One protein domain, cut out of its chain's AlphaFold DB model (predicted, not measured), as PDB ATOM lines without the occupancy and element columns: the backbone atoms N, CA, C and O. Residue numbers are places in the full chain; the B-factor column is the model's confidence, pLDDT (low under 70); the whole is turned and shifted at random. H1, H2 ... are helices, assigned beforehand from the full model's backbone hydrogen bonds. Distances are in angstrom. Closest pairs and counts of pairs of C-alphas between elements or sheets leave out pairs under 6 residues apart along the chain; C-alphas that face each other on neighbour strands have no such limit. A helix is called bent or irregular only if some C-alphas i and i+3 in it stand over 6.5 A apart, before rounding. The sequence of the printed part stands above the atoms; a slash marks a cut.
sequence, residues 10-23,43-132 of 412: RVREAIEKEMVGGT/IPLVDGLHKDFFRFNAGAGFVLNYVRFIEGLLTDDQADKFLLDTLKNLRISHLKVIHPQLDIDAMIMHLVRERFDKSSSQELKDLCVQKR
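What this domain is: This is residues 10 to 23 and 43 to 132 of the 412 residues of an uncharacterized protein of Pseudomonas mendocina (UniProt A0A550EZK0). Three crossed helices, H3, H5 and H6, pack together as a triangle; H2 is on the other side of H3 from H6, and beyond it H1, at the far end, packs on H2 alone of the helices. Short H4 makes a corner with the start of H5, and residues 43 to 59 form a long loop. There are 104 residues printed, with six named helices, H1 to H6 in order, and no named strand: the class is all helix. The whole is compact, with a radius of gyration of the C-alphas of 13.3 A and spans of 36 by 29 by 21 A.

How they stand to each other: Start at H5, residues 104 to 118, only just irregular: C-alphas 114 and 117 are 6.6 A apart. It touches H3, residues 76 to 89, at a steep tilt of 46 degrees, closest at the C-alphas of Asp 80 and Arg 115, 6.6 A. With residues 112 to 116 alone it touches H6, residues 122 to 132, in a hairpin; C-alphas 116 and 125 are closest, at 5.9 A. H6 also touches H3, closest at C-alphas 84 and 124, 6.1 A. H4, residues 92 to 98, forms a hairpin with H5, closest at C-alphas 96 and 104, 6.3 A. H2, residues 60 to 70, and H3 form a hairpin and only just touch, with 3 pairs of C-alphas within 8 A, closest at Phe 69 and Ala 79, 6.6 A. H1, residues 10 to 20, touches H2, closest at C-alphas 15 and 64, 6.1 A. Every O i to N i+4 pair is within hydrogen-bond range in H1, H2, H3, H4 and H6, and 9 of 11 in H5.

Where its parts are: Find C-alpha 104 at (207.615, 188.020, 146.779); H5 runs 21.3 A from there. H3 spans 19.7 A. H1 begins at (205.864, 206.025, 146.535); H6 ends at (210.196, 174.653, 151.206).

The domain as a whole: Residues 24 to 42 are not printed; C-alphas 23 and 43 are 10.6 A apart. The links printed whole are tight. Mean pLDDT of the printed part is 71.7, with 38 residues under 70, among them 43 to 60.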
ATOM      1  N   ARG A  10     206.087 205.451 145.191       74.00
ATOM      2  CA  ARG A  10     205.864 206.025 146.535       74.00
ATOM      3  C   ARG A  10     206.551 205.216 147.627       74.00
ATOM      4  O   ARG A  10     207.056 205.758 148.605       74.00
ATOM      5  N   VAL A  11     206.565 203.897 147.459       74.31
ATOM      6  CA  VAL A  11     207.257 202.988 148.375       74.31
ATOM      7  C   VAL A  11     208.766 203.115 148.184       74.31
ATOM      8  O   VAL A  11     209.493 203.155 149.167       74.31
ATOM      9  N   ARG A  12     209.230 203.239 146.937       76.56
ATOM     10  CA  ARG A  12     210.629 203.512 146.599       76.56
ATOM     11  C   ARG A  12     211.104 204.823 147.220       76.56
ATOM     12  O   ARG A  12     212.130 204.811 147.875       76.56
ATOM     13  N   GLU A  13     210.342 205.903 147.093       75.38
ATOM     14  CA  GLU A  13     210.660 207.194 147.713       75.38
ATOM     15  C   GLU A  13     210.755 207.080 149.243       75.38
ATOM     16  O   GLU A  13     211.695 207.589 149.849       75.38
ATOM     17  N   ALA A  14     209.823 206.358 149.877       72.94
ATOM     18  CA  ALA A  14     209.880 206.105 151.315       72.94
ATOM     19  C   ALA A  14     211.123 205.286 151.713       72.94
ATOM     20  O   ALA A  14     211.789 205.629 152.684       72.94
ATOM     21  N   ILE A  15     211.456 204.239 150.953       73.75
ATOM     22  CA  ILE A  15     212.660 203.419 151.156       73.75
ATOM     23  C   ILE A  15     213.921 204.272 150.998       73.75
ATOM     24  O   ILE A  15     214.782 204.248 151.870       73.75
ATOM     25  N   GLU A  16     214.021 205.046 149.919       73.81
ATOM     26  CA  GLU A  16     215.172 205.901 149.622       73.81
ATOM     27  C   GLU A  16     215.355 206.966 150.711       73.81
ATOM     28  O   GLU A  16     216.471 207.178 151.182       73.81
ATOM     29  N   LYS A  17     214.267 207.568 151.206       70.62
ATOM     30  CA  LYS A  17     214.312 208.505 152.334       70.62
ATOM     31  C   LYS A  17     214.848 207.855 153.615       70.62
ATOM     32  O   LYS A  17     215.676 208.455 154.295       70.62
ATOM     33  N   GLU A  18     214.400 206.643 153.929       68.81
ATOM     34  CA  GLU A  18     214.873 205.883 155.095       68.81
ATOM     35  C   GLU A  18     216.329 205.412 154.938       68.81
ATOM     36  O   GLU A  18     217.069 205.338 155.917       68.81
ATOM     37  N   MET A  19     216.784 205.127 153.714       65.69
ATOM     38  CA  MET A  19     218.185 204.793 153.436       65.69
ATOM     39  C   MET A  19     219.113 206.012 153.554       65.69
ATOM     40  O   MET A  19     220.226 205.882 154.057       65.69
ATOM     41  N   VAL A  20     218.658 207.193 153.119       62.78
ATOM     42  CA  VAL A  20     219.437 208.446 153.148       62.78
ATOM     43  C   VAL A  20     219.453 209.088 154.541       62.78
ATOM     44  O   VAL A  20     220.430 209.741 154.900       62.78
ATOM     45  N   GLY A  21     218.398 208.898 155.338       57.34
ATOM     46  CA  GLY A  21     218.234 209.536 156.648       57.34
ATOM     47  C   GLY A  21     219.210 209.085 157.737       57.34
ATOM     48  O   GLY A  21     219.305 209.778 158.744       57.34
ATOM     49  N   GLY A  22     219.942 207.980 157.537       49.94
ATOM     50  CA  GLY A  22     220.834 207.390 158.536       49.94
ATOM     51  C   GLY A  22     220.061 206.911 159.767       49.94
ATOM     52  O   GLY A  22     219.576 207.705 160.565       49.94
ATOM     53  N   THR A  23     219.943 205.599 159.952       47.38
ATOM     54  CA  THR A  23     219.313 205.038 161.154       47.38
ATOM     55  C   THR A  23     220.075 205.536 162.390       47.38
ATOM     56  O   THR A  23     221.274 205.256 162.487       47.38
ATOM     57  N   ILE A  43     209.597 201.533 164.698       47.38
ATOM     58  CA  ILE A  43     210.583 201.003 165.645       47.38
ATOM     59  C   ILE A  43     211.536 200.103 164.852       47.38
ATOM     60  O   ILE A  43     211.112 199.055 164.340       47.38
ATOM     61  N   PRO A  44     212.830 200.458 164.743       49.12
ATOM     62  CA  PRO A  44     213.828 199.506 164.306       49.12
ATOM     63  C   PRO A  44     213.849 198.375 165.337       49.12
ATOM     64  O   PRO A  44     213.990 198.603 166.539       49.12
ATOM     65  N   LEU A  45     213.710 197.135 164.888       48.34
ATOM     66  CA  LEU A  45     214.275 196.018 165.623       48.34
ATOM     67  C   LEU A  45     215.748 196.347 165.908       48.34
ATOM     68  O   LEU A  45     216.465 196.857 165.044       48.34
ATOM     69  N   VAL A  46     216.176 196.045 167.137       50.00
ATOM     70  CA  VAL A  46     217.588 196.066 167.541       50.00
ATOM     71  C   VAL A  46     218.419 195.455 166.404       50.00
ATOM     72  O   VAL A  46     218.036 194.399 165.883       50.00
ATOM     73  N   ASP A  47     219.485 196.161 166.012       59.47
ATOM     74  CA  ASP A  47     220.397 195.830 164.907       59.47
ATOM     75  C   ASP A  47     219.916 196.211 163.488       59.47
ATOM     76  O   ASP A  47     220.210 195.514 162.526       59.47
ATOM     77  N   GLY A  48     219.194 197.323 163.305       59.03
ATOM     78  CA  GLY A  48     218.958 197.908 161.969       59.03
ATOM     79  C   GLY A  48     217.901 197.208 161.101       59.03
ATOM     80  O   GLY A  48     217.763 197.536 159.923       59.03
ATOM     81  N   LEU A  49     217.129 196.278 161.659       61.09
ATOM     82  CA  LEU A  49     215.954 195.685 161.009       61.09
ATOM     83  C   LEU A  49     214.712 196.538 161.319       61.09
ATOM     84  O   LEU A  49     214.636 197.113 162.392       61.09
ATOM     85  N   HIS A  50     213.710 196.635 160.442       66.12
ATOM     86  CA  HIS A  50     212.445 197.337 160.767       66.12
ATOM     87  C   HIS A  50     211.328 196.361 161.164       66.12
ATOM     88  O   HIS A  50     211.103 195.382 160.452       66.12
ATOM     89  N   LYS A  51     210.635 196.627 162.291       53.75
ATOM     90  CA  LYS A  51     209.606 195.729 162.860       53.75
ATOM     91  C   LYS A  51     208.204 195.915 162.278       53.75
ATOM     92  O   LYS A  51     207.408 194.980 162.310       53.75
ATOM     93  N   ASP A  52     207.860 197.121 161.830       53.56
ATOM     94  CA  ASP A  52     206.447 197.469 161.679       53.56
ATOM     95  C   ASP A  52     205.798 196.906 160.413       53.56
ATOM     96  O   ASP A  52     206.209 197.161 159.280       53.56
ATOM     97  N   PHE A  53     204.700 196.179 160.636       45.41
ATOM     98  CA  PHE A  53     203.852 195.593 159.600       45.41
ATOM     99  C   PHE A  53     202.755 196.547 159.095       45.41
ATOM    100  O   PHE A  53     202.088 196.214 158.117       45.41
ATOM    101  N   PHE A  54     202.554 197.730 159.693       40.75
ATOM    102  CA  PHE A  54     201.526 198.680 159.244       40.75
ATOM    103  C   PHE A  54     201.849 200.143 159.568       40.75
ATOM    104  O   PHE A  54     201.643 200.577 160.692       40.75
ATOM    105  N   ARG A  55     202.194 200.925 158.535       43.91
ATOM    106  CA  ARG A  55     201.831 202.348 158.385       43.91
ATOM    107  C   ARG A  55     201.766 202.695 156.904       43.91
ATOM    108  O   ARG A  55     202.812 202.836 156.290       43.91
ATOM    109  N   PHE A  56     200.551 202.793 156.356       42.25
ATOM    110  CA  PHE A  56     200.177 203.187 154.980       42.25
ATOM    111  C   PHE A  56     200.834 202.422 153.799       42.25
ATOM    112  O   PHE A  56     200.132 202.061 152.867       42.25
ATOM    113  N   ASN A  57     202.114 202.053 153.861       54.38
ATOM    114  CA  ASN A  57     202.873 201.259 152.893       54.38
ATOM    115  C   ASN A  57     203.095 199.828 153.425       54.38
ATOM    116  O   ASN A  57     204.231 199.432 153.690       54.38
ATOM    117  N   ALA A  58     202.026 199.066 153.685       56.47
ATOM    118  CA  ALA A  58     202.151 197.735 154.292       56.47
ATOM    119  C   ALA A  58     203.033 196.806 153.422       56.47
ATOM    120  O   ALA A  58     202.662 196.432 152.318       56.47
ATOM    121  N   GLY A  59     204.231 196.480 153.923       62.84
ATOM    122  CA  GLY A  59     205.262 195.718 153.206       62.84
ATOM    123  C   GLY A  59     206.576 196.458 152.943       62.84
ATOM    124  O   GLY A  59     207.581 195.811 152.653       62.84
ATOM    125  N   ALA A  60     206.627 197.778 153.154       66.56
ATOM    126  CA  ALA A  60     207.850 198.565 152.977       66.56
ATOM    127  C   ALA A  60     209.017 198.087 153.861       66.56
ATOM    128  O   ALA A  60     210.145 198.061 153.388       66.56
ATOM    129  N   GLY A  61     208.758 197.647 155.100       72.31
ATOM    130  CA  GLY A  61     209.799 197.105 155.985       72.31
ATOM    131  C   GLY A  61     210.428 195.811 155.458       72.31
ATOM    132  O   GLY A  61     211.648 195.674 155.468       72.31
ATOM    133  N   PHE A  62     209.616 194.893 154.921       78.56
ATOM    134  CA  PHE A  62     210.120 193.684 154.259       78.56
ATOM    135  C   PHE A  62     210.972 194.044 153.039       78.56
ATOM    136  O   PHE A  62     212.087 193.548 152.900       78.56
ATOM    137  N   VAL A  63     210.468 194.936 152.181       79.94
ATOM    138  CA  VAL A  63     211.174 195.353 150.964       79.94
ATOM    139  C   VAL A  63     212.481 196.077 151.305       79.94
ATOM    140  O   VAL A  63     213.504 195.776 150.703       79.94
ATOM    141  N   LEU A  64     212.481 196.967 152.300       79.81
ATOM    142  CA  LEU A  64     213.673 197.666 152.784       79.81
ATOM    143  C   LEU A  64     214.714 196.690 153.344       79.81
ATOM    144  O   LEU A  64     215.881 196.764 152.970       79.81
ATOM    145  N   ASN A  65     214.305 195.751 154.202       81.31
ATOM    146  CA  ASN A  65     215.215 194.738 154.741       81.31
ATOM    147  C   ASN A  65     215.758 193.830 153.623       81.31
ATOM    148  O   ASN A  65     216.935 193.480 153.640       81.31
ATOM    149  N   TYR A  66     214.948 193.500 152.611       86.06
ATOM    150  CA  TYR A  66     215.416 192.753 151.445       86.06
ATOM    151  C   TYR A  66     216.405 193.558 150.588       86.06
ATOM    152  O   TYR A  66     217.399 192.997 150.140       86.06
ATOM    153  N   VAL A  67     216.185 194.864 150.393       82.75
ATOM    154  CA  VAL A  67     217.150 195.756 149.720       82.75
ATOM    155  C   VAL A  67     218.475 195.790 150.489       82.75
ATOM    156  O   VAL A  67     219.532 195.558 149.911       82.75
ATOM    157  N   ARG A  68     218.428 195.957 151.816       80.06
ATOM    158  CA  ARG A  68     219.624 195.897 152.670       80.06
ATOM    159  C   ARG A  68     220.333 194.544 152.576       80.06
ATOM    160  O   ARG A  68     221.558 194.498 152.571       80.06
ATOM    161  N   PHE A  69     219.580 193.449 152.468       85.75
ATOM    162  CA  PHE A  69     220.138 192.114 152.268       85.75
ATOM    163  C   PHE A  69     220.895 191.998 150.936       85.75
ATOM    164  O   PHE A  69     222.052 191.587 150.935       85.75
ATOM    165  N   ILE A  70     220.281 192.387 149.810       87.44
ATOM    166  CA  ILE A  70     220.925 192.293 148.485       87.44
ATOM    167  C   ILE A  70     222.114 193.253 148.332       87.44
ATOM    168  O   ILE A  70     223.030 192.965 147.566       87.44
ATOM    169  N   GLU A  71     222.119 194.369 149.063       83.19
ATOM    170  CA  GLU A  71     223.233 195.323 149.113       83.19
ATOM    171  C   GLU A  71     224.349 194.896 150.084       83.19
ATOM    172  O   GLU A  71     225.362 195.584 150.193       83.19
ATOM    173  N   GLY A  72     224.193 193.765 150.784       80.88
ATOM    174  CA  GLY A  72     225.179 193.273 151.753       80.88
ATOM    175  C   GLY A  72     225.294 194.143 153.008       80.88
ATOM    176  O   GLY A  72     226.308 194.100 153.697       80.88
ATOM    177  N   LEU A  73     224.265 194.941 153.302       80.69
ATOM    178  CA  LEU A  73     224.199 195.826 154.468       80.69
ATOM    179  C   LEU A  73     223.703 195.111 155.731       80.69
ATOM    180  O   LEU A  73     223.722 195.703 156.809       80.69
ATOM    181  N   LEU A  74     223.239 193.865 155.603       79.56
ATOM    182  CA  LEU A  74     222.878 193.014 156.733       79.56
ATOM    183  C   LEU A  74     224.019 192.047 157.063       79.56
ATOM    184  O   LEU A  74     224.568 191.399 156.173       79.56
ATOM    185  N   THR A  75     224.323 191.902 158.350       82.06
ATOM    186  CA  THR A  75     225.153 190.807 158.860       82.06
ATOM    187  C   THR A  75     224.437 189.465 158.701       82.06
ATOM    188  O   THR A  75     223.217 189.407 158.531       82.06
ATOM    189  N   ASP A  76     225.187 188.367 158.798       83.50
ATOM    190  CA  ASP A  76     224.628 187.013 158.721       83.50
ATOM    191  C   ASP A  76     223.515 186.779 159.760       83.50
ATOM    192  O   ASP A  76     222.444 186.280 159.410       83.50
ATOM    193  N   ASP A  77     223.717 187.227 161.001       81.00
ATOM    194  CA  ASP A  77     222.722 187.109 162.075       81.00
ATOM    195  C   ASP A  77     221.475 187.969 161.808       81.00
ATOM    196  O   ASP A  77     220.344 187.546 162.067       81.00
ATOM    197  N   GLN A  78     221.652 189.175 161.254       80.62
ATOM    198  CA  GLN A  78     220.539 190.048 160.865       80.62
ATOM    199  C   GLN A  78     219.736 189.447 159.707       80.62
ATOM    200  O   GLN A  78     218.507 189.510 159.715       80.62
ATOM    201  N   ALA A  79     220.409 188.844 158.725       83.12
ATOM    202  CA  ALA A  79     219.762 188.177 157.603       83.12
ATOM    203  C   ALA A  79     219.004 186.912 158.047       83.12
ATOM    204  O   ALA A  79     217.880 186.682 157.596       83.12
ATOM    205  N   ASP A  80     219.567 186.133 158.977       83.69
ATOM    206  CA  ASP A  80     218.901 184.973 159.584       83.69
ATOM    207  C   ASP A  80     217.657 185.391 160.373       83.69
ATOM    208  O   ASP A  80     216.588 184.801 160.212       83.69
ATOM    209  N   LYS A  81     217.761 186.453 161.179       80.00
ATOM    210  CA  LYS A  81     216.635 187.015 161.937       80.00
ATOM    211  C   LYS A  81     215.548 187.575 161.020       80.00
ATOM    212  O   LYS A  81     214.367 187.329 161.254       80.00
ATOM    213  N   PHE A  82     215.930 188.264 159.945       83.06
ATOM    214  CA  PHE A  82     214.997 188.742 158.926       83.06
ATOM    215  C   PHE A  82     214.242 187.591 158.248       83.06
ATOM    216  O   PHE A  82     213.017 187.662 158.101       83.06
ATOM    217  N   LEU A  83     214.943 186.519 157.864       82.62
ATOM    218  CA  LEU A  83     214.309 185.339 157.281       82.62
ATOM    219  C   LEU A  83     213.389 184.641 158.292       82.62
ATOM    220  O   LEU A  83     212.267 184.278 157.945       82.62
ATOM    221  N   LEU A  84     213.818 184.510 159.548       77.06
ATOM    222  CA  LEU A  84     213.014 183.924 160.622       77.06
ATOM    223  C   LEU A  84     211.702 184.693 160.828       77.06
ATOM    224  O   LEU A  84     210.627 184.092 160.851       77.06
ATOM    225  N   ASP A  85     211.778 186.023 160.933       74.00
ATOM    226  CA  ASP A  85     210.607 186.891 161.085       74.00
ATOM    227  C   ASP A  85     209.697 186.839 159.852       74.00
ATOM    228  O   ASP A  85     208.471 186.811 159.985       74.00
ATOM    229  N   THR A  86     210.284 186.760 158.656       75.75
ATOM    230  CA  THR A  86     209.559 186.585 157.392       75.75
ATOM    231  C   THR A  86     208.763 185.278 157.392       75.75
ATOM    232  O   THR A  86     207.563 185.292 157.138       75.75
ATOM    233  N   LEU A  87     209.387 184.151 157.738       73.56
ATOM    234  CA  LEU A  87     208.729 182.841 157.718       73.56
ATOM    235  C   LEU A  87     207.686 182.665 158.835       73.56
ATOM    236  O   LEU A  87     206.725 181.914 158.654       73.56
ATOM    237  N   LYS A  88     207.855 183.344 159.981       67.19
ATOM    238  CA  LYS A  88     206.942 183.242 161.134       67.19
ATOM    239  C   LYS A  88     205.770 184.218 161.088       67.19
ATOM    240  O   LYS A  88     204.650 183.841 161.425       67.19
ATOM    241  N   ASN A  89     206.026 185.474 160.723       60.53
ATOM    242  CA  ASN A  89     205.107 186.580 161.008       60.53
ATOM    243  C   ASN A  89     204.532 187.231 159.748       60.53
ATOM    244  O   ASN A  89     203.495 187.899 159.810       60.53
ATOM    245  N   LEU A  90     205.185 187.058 158.598       62.84
ATOM    246  CA  LEU A  90     204.779 187.737 157.380       62.84
ATOM    247  C   LEU A  90     203.649 186.983 156.690       62.84
ATOM    248  O   LEU A  90     203.757 185.819 156.310       62.84
ATOM    249  N   ARG A  91     202.547 187.690 156.464       65.56
ATOM    250  CA  ARG A  91     201.469 187.191 155.617       65.56
ATOM    251  C   ARG A  91     201.852 187.437 154.162       65.56
ATOM    252  O   ARG A  91     201.577 188.505 153.626       65.56
ATOM    253  N   ILE A  92     202.509 186.459 153.542       67.19
ATOM    254  CA  ILE A  92     203.018 186.533 152.158       67.19
ATOM    255  C   ILE A  92     201.926 186.995 151.179       67.19
ATOM    256  O   ILE A  92     202.152 187.884 150.360       67.19
ATOM    257  N   SER A  93     200.701 186.487 151.340       62.84
ATOM    258  CA  SER A  93     199.527 186.907 150.565       62.84
ATOM    259  C   SER A  93     199.233 188.410 150.649       62.84
ATOM    260  O   SER A  93     198.871 189.017 149.642       62.84
ATOM    261  N   HIS A  94     199.465 189.047 151.804       68.38
ATOM    262  CA  HIS A  94     199.298 190.494 151.961       68.38
ATOM    263  C   HIS A  94     200.291 191.249 151.075       68.38
ATOM    264  O   HIS A  94     199.915 192.188 150.374       68.38
ATOM    265  N   LEU A  95     201.560 190.827 151.091       69.12
ATOM    266  CA  LEU A  95     202.606 191.461 150.294       69.12
ATOM    267  C   LEU A  95     202.374 191.287 148.800       69.12
ATOM    268  O   LEU A  95     202.580 192.240 148.057       69.12
ATOM    269  N   LYS A  96     201.902 190.114 148.370       73.00
ATOM    270  CA  LYS A  96     201.566 189.854 146.964       73.00
ATOM    271  C   LYS A  96     200.451 190.778 146.462       73.00
ATOM    272  O   LYS A  96     200.478 191.188 145.310       73.00
ATOM    273  N   VAL A  97     199.491 191.155 147.313       67.06
ATOM    274  CA  VAL A  97     198.427 192.103 146.928       67.06
ATOM    275  C   VAL A  97     198.915 193.553 146.912       67.06
ATOM    276  O   VAL A  97     198.507 194.317 146.041       67.06
ATOM    277  N   ILE A  98     199.782 193.951 147.848       69.44
ATOM    278  CA  ILE A  98     200.262 195.343 147.954       69.44
ATOM    279  C   ILE A  98     201.398 195.643 146.967       69.44
ATOM    280  O   ILE A  98     201.496 196.747 146.417       69.44
ATOM    281  N   HIS A  99     202.243 194.647 146.714       73.44
ATOM    282  CA  HIS A  99     203.387 194.709 145.814       73.44
ATOM    283  C   HIS A  99     203.272 193.664 144.688       73.44
ATOM    284  O   HIS A  99     204.165 192.833 144.536       73.44
ATOM    285  N   PRO A 100     202.203 193.710 143.874       68.69
ATOM    286  CA  PRO A 100     201.916 192.717 142.830       68.69
ATOM    287  C   PRO A 100     202.974 192.612 141.726       68.69
ATOM    288  O   PRO A 100     202.993 191.669 140.944       68.69
ATOM    289  N   GLN A 101     203.830 193.617 141.610       75.44
ATOM    290  CA  GLN A 101     204.918 193.661 140.648       75.44
ATOM    291  C   GLN A 101     206.234 193.089 141.196       75.44
ATOM    292  O   GLN A 101     207.203 192.967 140.451       75.44
ATOM    293  N   LEU A 102     206.286 192.781 142.495       77.94
ATOM    294  CA  LEU A 102     207.402 192.083 143.117       77.94
ATOM    295  C   LEU A 102     207.103 190.590 143.149       77.94
ATOM    296  O   LEU A 102     206.024 190.168 143.561       77.94
ATOM    297  N   ASP A 103     208.095 189.789 142.781       78.88
ATOM    298  CA  ASP A 103     208.033 188.346 142.969       78.88
ATOM    299  C   ASP A 103     208.394 188.014 144.424       78.88
ATOM    300  O   ASP A 103     209.529 187.659 144.741       78.88
ATOM    301  N   ILE A 104     207.434 188.232 145.334       78.06
ATOM    302  CA  ILE A 104     207.615 188.020 146.779       78.06
ATOM    303  C   ILE A 104     208.054 186.581 147.060       78.06
ATOM    304  O   ILE A 104     208.928 186.361 147.899       78.06
ATOM    305  N   ASP A 105     207.496 185.619 146.328       76.31
ATOM    306  CA  ASP A 105     207.833 184.208 146.470       76.31
ATOM    307  C   ASP A 105     209.295 183.967 146.052       76.31
ATOM    308  O   ASP A 105     210.059 183.372 146.813       76.31
ATOM    309  N   ALA A 106     209.754 184.516 144.920       79.56
ATOM    310  CA  ALA A 106     211.162 184.433 144.529       79.56
ATOM    311  C   ALA A 106     212.103 185.192 145.477       79.56
ATOM    312  O   ALA A 106     213.206 184.716 145.739       79.56
ATOM    313  N   MET A 107     211.689 186.340 146.021       84.88
ATOM    314  CA  MET A 107     212.469 187.090 147.013       84.88
ATOM    315  C   MET A 107     212.678 186.260 148.284       84.88
ATOM    316  O   MET A 107     213.805 186.153 148.773       84.88
ATOM    317  N   ILE A 108     211.621 185.619 148.788       82.19
ATOM    318  CA  ILE A 108     211.701 184.721 149.946       82.19
ATOM    319  C   ILE A 108     212.546 183.496 149.604       82.19
ATOM    320  O   ILE A 108     213.442 183.151 150.365       82.19
ATOM    321  N   MET A 109     212.343 182.877 148.441       80.50
ATOM    322  CA  MET A 109     213.141 181.724 148.018       80.50
ATOM    323  C   MET A 109     214.619 182.068 147.828       80.50
ATOM    324  O   MET A 109     215.475 181.230 148.108       80.50
ATOM    325  N   HIS A 110     214.940 183.285 147.390       86.31
ATOM    326  CA  HIS A 110     216.310 183.785 147.327       86.31
ATOM    327  C   HIS A 110     216.926 183.883 148.727       86.31
ATOM    328  O   HIS A 110     217.999 183.327 148.946       86.31
ATOM    329  N   LEU A 111     216.218 184.500 149.684       84.94
ATOM    330  CA  LEU A 111     216.651 184.552 151.086       84.94
ATOM    331  C   LEU A 111     216.847 183.146 151.664       84.94
ATOM    332  O   LEU A 111     217.888 182.864 152.246       84.94
ATOM    333  N   VAL A 112     215.873 182.250 151.472       83.56
ATOM    334  CA  VAL A 112     215.938 180.863 151.951       83.56
ATOM    335  C   VAL A 112     217.157 180.159 151.374       83.56
ATOM    336  O   VAL A 112     217.922 179.584 152.134       83.56
ATOM    337  N   ARG A 113     217.382 180.221 150.056       83.81
ATOM    338  CA  ARG A 113     218.532 179.566 149.411       83.81
ATOM    339  C   ARG A 113     219.861 180.094 149.938       83.81
ATOM    340  O   ARG A 113     220.717 179.296 150.296       83.81
ATOM    341  N   GLU A 114     220.017 181.412 150.021       86.19
ATOM    342  CA  GLU A 114     221.259 182.029 150.493       86.19
ATOM    343  C   GLU A 114     221.541 181.736 151.970       86.19
ATOM    344  O   GLU A 114     222.692 181.514 152.348       86.19
ATOM    345  N   ARG A 115     220.507 181.733 152.820       86.75
ATOM    346  CA  ARG A 115     220.671 181.553 154.267       86.75
ATOM    347  C   ARG A 115     220.667 180.096 154.708       86.75
ATOM    348  O   ARG A 115     221.302 179.790 155.710       86.75
ATOM    349  N   PHE A 116     220.015 179.187 153.982       81.25
ATOM    350  CA  PHE A 116     219.891 177.781 154.384       81.25
ATOM    351  C   PHE A 116     221.252 177.108 154.592       81.25
ATOM    352  O   PHE A 116     221.457 176.453 155.612       81.25
ATOM    353  N   ASP A 117     222.199 177.325 153.679       76.88
ATOM    354  CA  ASP A 117     223.530 176.714 153.770       76.88
ATOM    355  C   ASP A 117     224.475 177.481 154.714       76.88
ATOM    356  O   ASP A 117     225.401 176.895 155.273       76.88
ATOM    357  N   LYS A 118     224.231 178.782 154.924       81.31
ATOM    358  CA  LYS A 118     225.106 179.683 155.698       81.31
ATOM    359  C   LYS A 118     224.703 179.830 157.167       81.31
ATOM    360  O   LYS A 118     225.540 180.181 157.991       81.31
ATOM    361  N   SER A 119     223.443 179.567 157.502       79.38
ATOM    362  CA  SER A 119     222.937 179.720 158.864       79.38
ATOM    363  C   SER A 119     223.456 178.613 159.784       79.38
ATOM    364  O   SER A 119     223.526 177.436 159.414       79.38
ATOM    365  N   SER A 120     223.773 178.977 161.023       76.38
ATOM    366  CA  SER A 120     224.043 178.042 162.121       76.38
ATOM    367  C   SER A 120     222.775 177.681 162.911       76.38
ATOM    368  O   SER A 120     222.805 176.755 163.722       76.38
ATOM    369  N   SER A 121     221.648 178.361 162.658       81.44
ATOM    370  CA  SER A 121     220.384 178.144 163.365       81.44
ATOM    371  C   SER A 121     219.648 176.912 162.840       81.44
ATOM    372  O   SER A 121     219.122 176.903 161.725       81.44
ATOM    373  N   GLN A 122     219.567 175.872 163.673       79.94
ATOM    374  CA  GLN A 122     218.788 174.674 163.353       79.94
ATOM    375  C   GLN A 122     217.290 174.989 163.236       79.94
ATOM    376  O   GLN A 122     216.639 174.503 162.320       79.94
ATOM    377  N   GLU A 123     216.766 175.872 164.091       81.31
ATOM    378  CA  GLU A 123     215.367 176.314 164.043       81.31
ATOM    379  C   GLU A 123     215.018 176.952 162.690       81.31
ATOM    380  O   GLU A 123     213.969 176.668 162.111       81.31
ATOM    381  N   LEU A 124     215.912 177.794 162.159       80.06
ATOM    382  CA  LEU A 124     215.717 178.427 160.857       80.06
ATOM    383  C   LEU A 124     215.775 177.397 159.726       80.06
ATOM    384  O   LEU A 124     214.956 177.455 158.813       80.06
ATOM    385  N   LYS A 125     216.706 176.436 159.790       80.56
ATOM    386  CA  LYS A 125     216.801 175.344 158.808       80.56
ATOM    387  C   LYS A 125     215.549 174.477 158.802       80.56
ATOM    388  O   LYS A 125     215.029 174.193 157.724       80.56
ATOM    389  N   ASP A 126     215.036 174.120 159.974       78.06
ATOM    390  CA  ASP A 126     213.819 173.319 160.113       78.06
ATOM    391  C   ASP A 126     212.601 174.068 159.555       78.06
ATOM    392  O   ASP A 126     211.827 173.498 158.787       78.06
ATOM    393  N   LEU A 127     212.468 175.369 159.847       75.00
ATOM    394  CA  LEU A 127     211.423 176.221 159.268       75.00
ATOM    395  C   LEU A 127     211.555 176.353 157.750       75.00
ATOM    396  O   LEU A 127     210.554 176.268 157.040       75.00
ATOM    397  N   CYS A 128     212.774 176.529 157.240       73.88
ATOM    398  CA  CYS A 128     213.039 176.553 155.808       73.88
ATOM    399  C   CYS A 128     212.608 175.245 155.147       73.88
ATOM    400  O   CYS A 128     212.001 175.314 154.090       73.88
ATOM    401  N   VAL A 129     212.866 174.079 155.755       72.12
ATOM    402  CA  VAL A 129     212.420 172.769 155.245       72.12
ATOM    403  C   VAL A 129     210.898 172.639 155.301       72.12
ATOM    404  O   VAL A 129     210.294 172.309 154.286       72.12
ATOM    405  N   GLN A 130     210.276 172.972 156.435       65.12
ATOM    406  CA  GLN A 130     208.815 172.945 156.611       65.12
ATOM    407  C   GLN A 130     208.067 173.875 155.645       65.12
ATOM    408  O   GLN A 130     206.895 173.655 155.364       65.12
ATOM    409  N   LYS A 131     208.717 174.946 155.179       60.09
ATOM    410  CA  LYS A 131     208.143 175.934 154.256       60.09
ATOM    411  C   LYS A 131     208.657 175.798 152.817       60.09
ATOM    412  O   LYS A 131     208.210 176.562 151.965       60.09
ATOM    413  N   ARG A 132     209.591 174.873 152.539       52.91
ATOM    414  CA  ARG A 132     210.196 174.653 151.206       52.91
ATOM    415  C   ARG A 132     209.214 174.017 150.235       52.91
ATOM    416  O   ARG A 132     209.236 174.352 149.056       52.91
TER     417      ARG A 132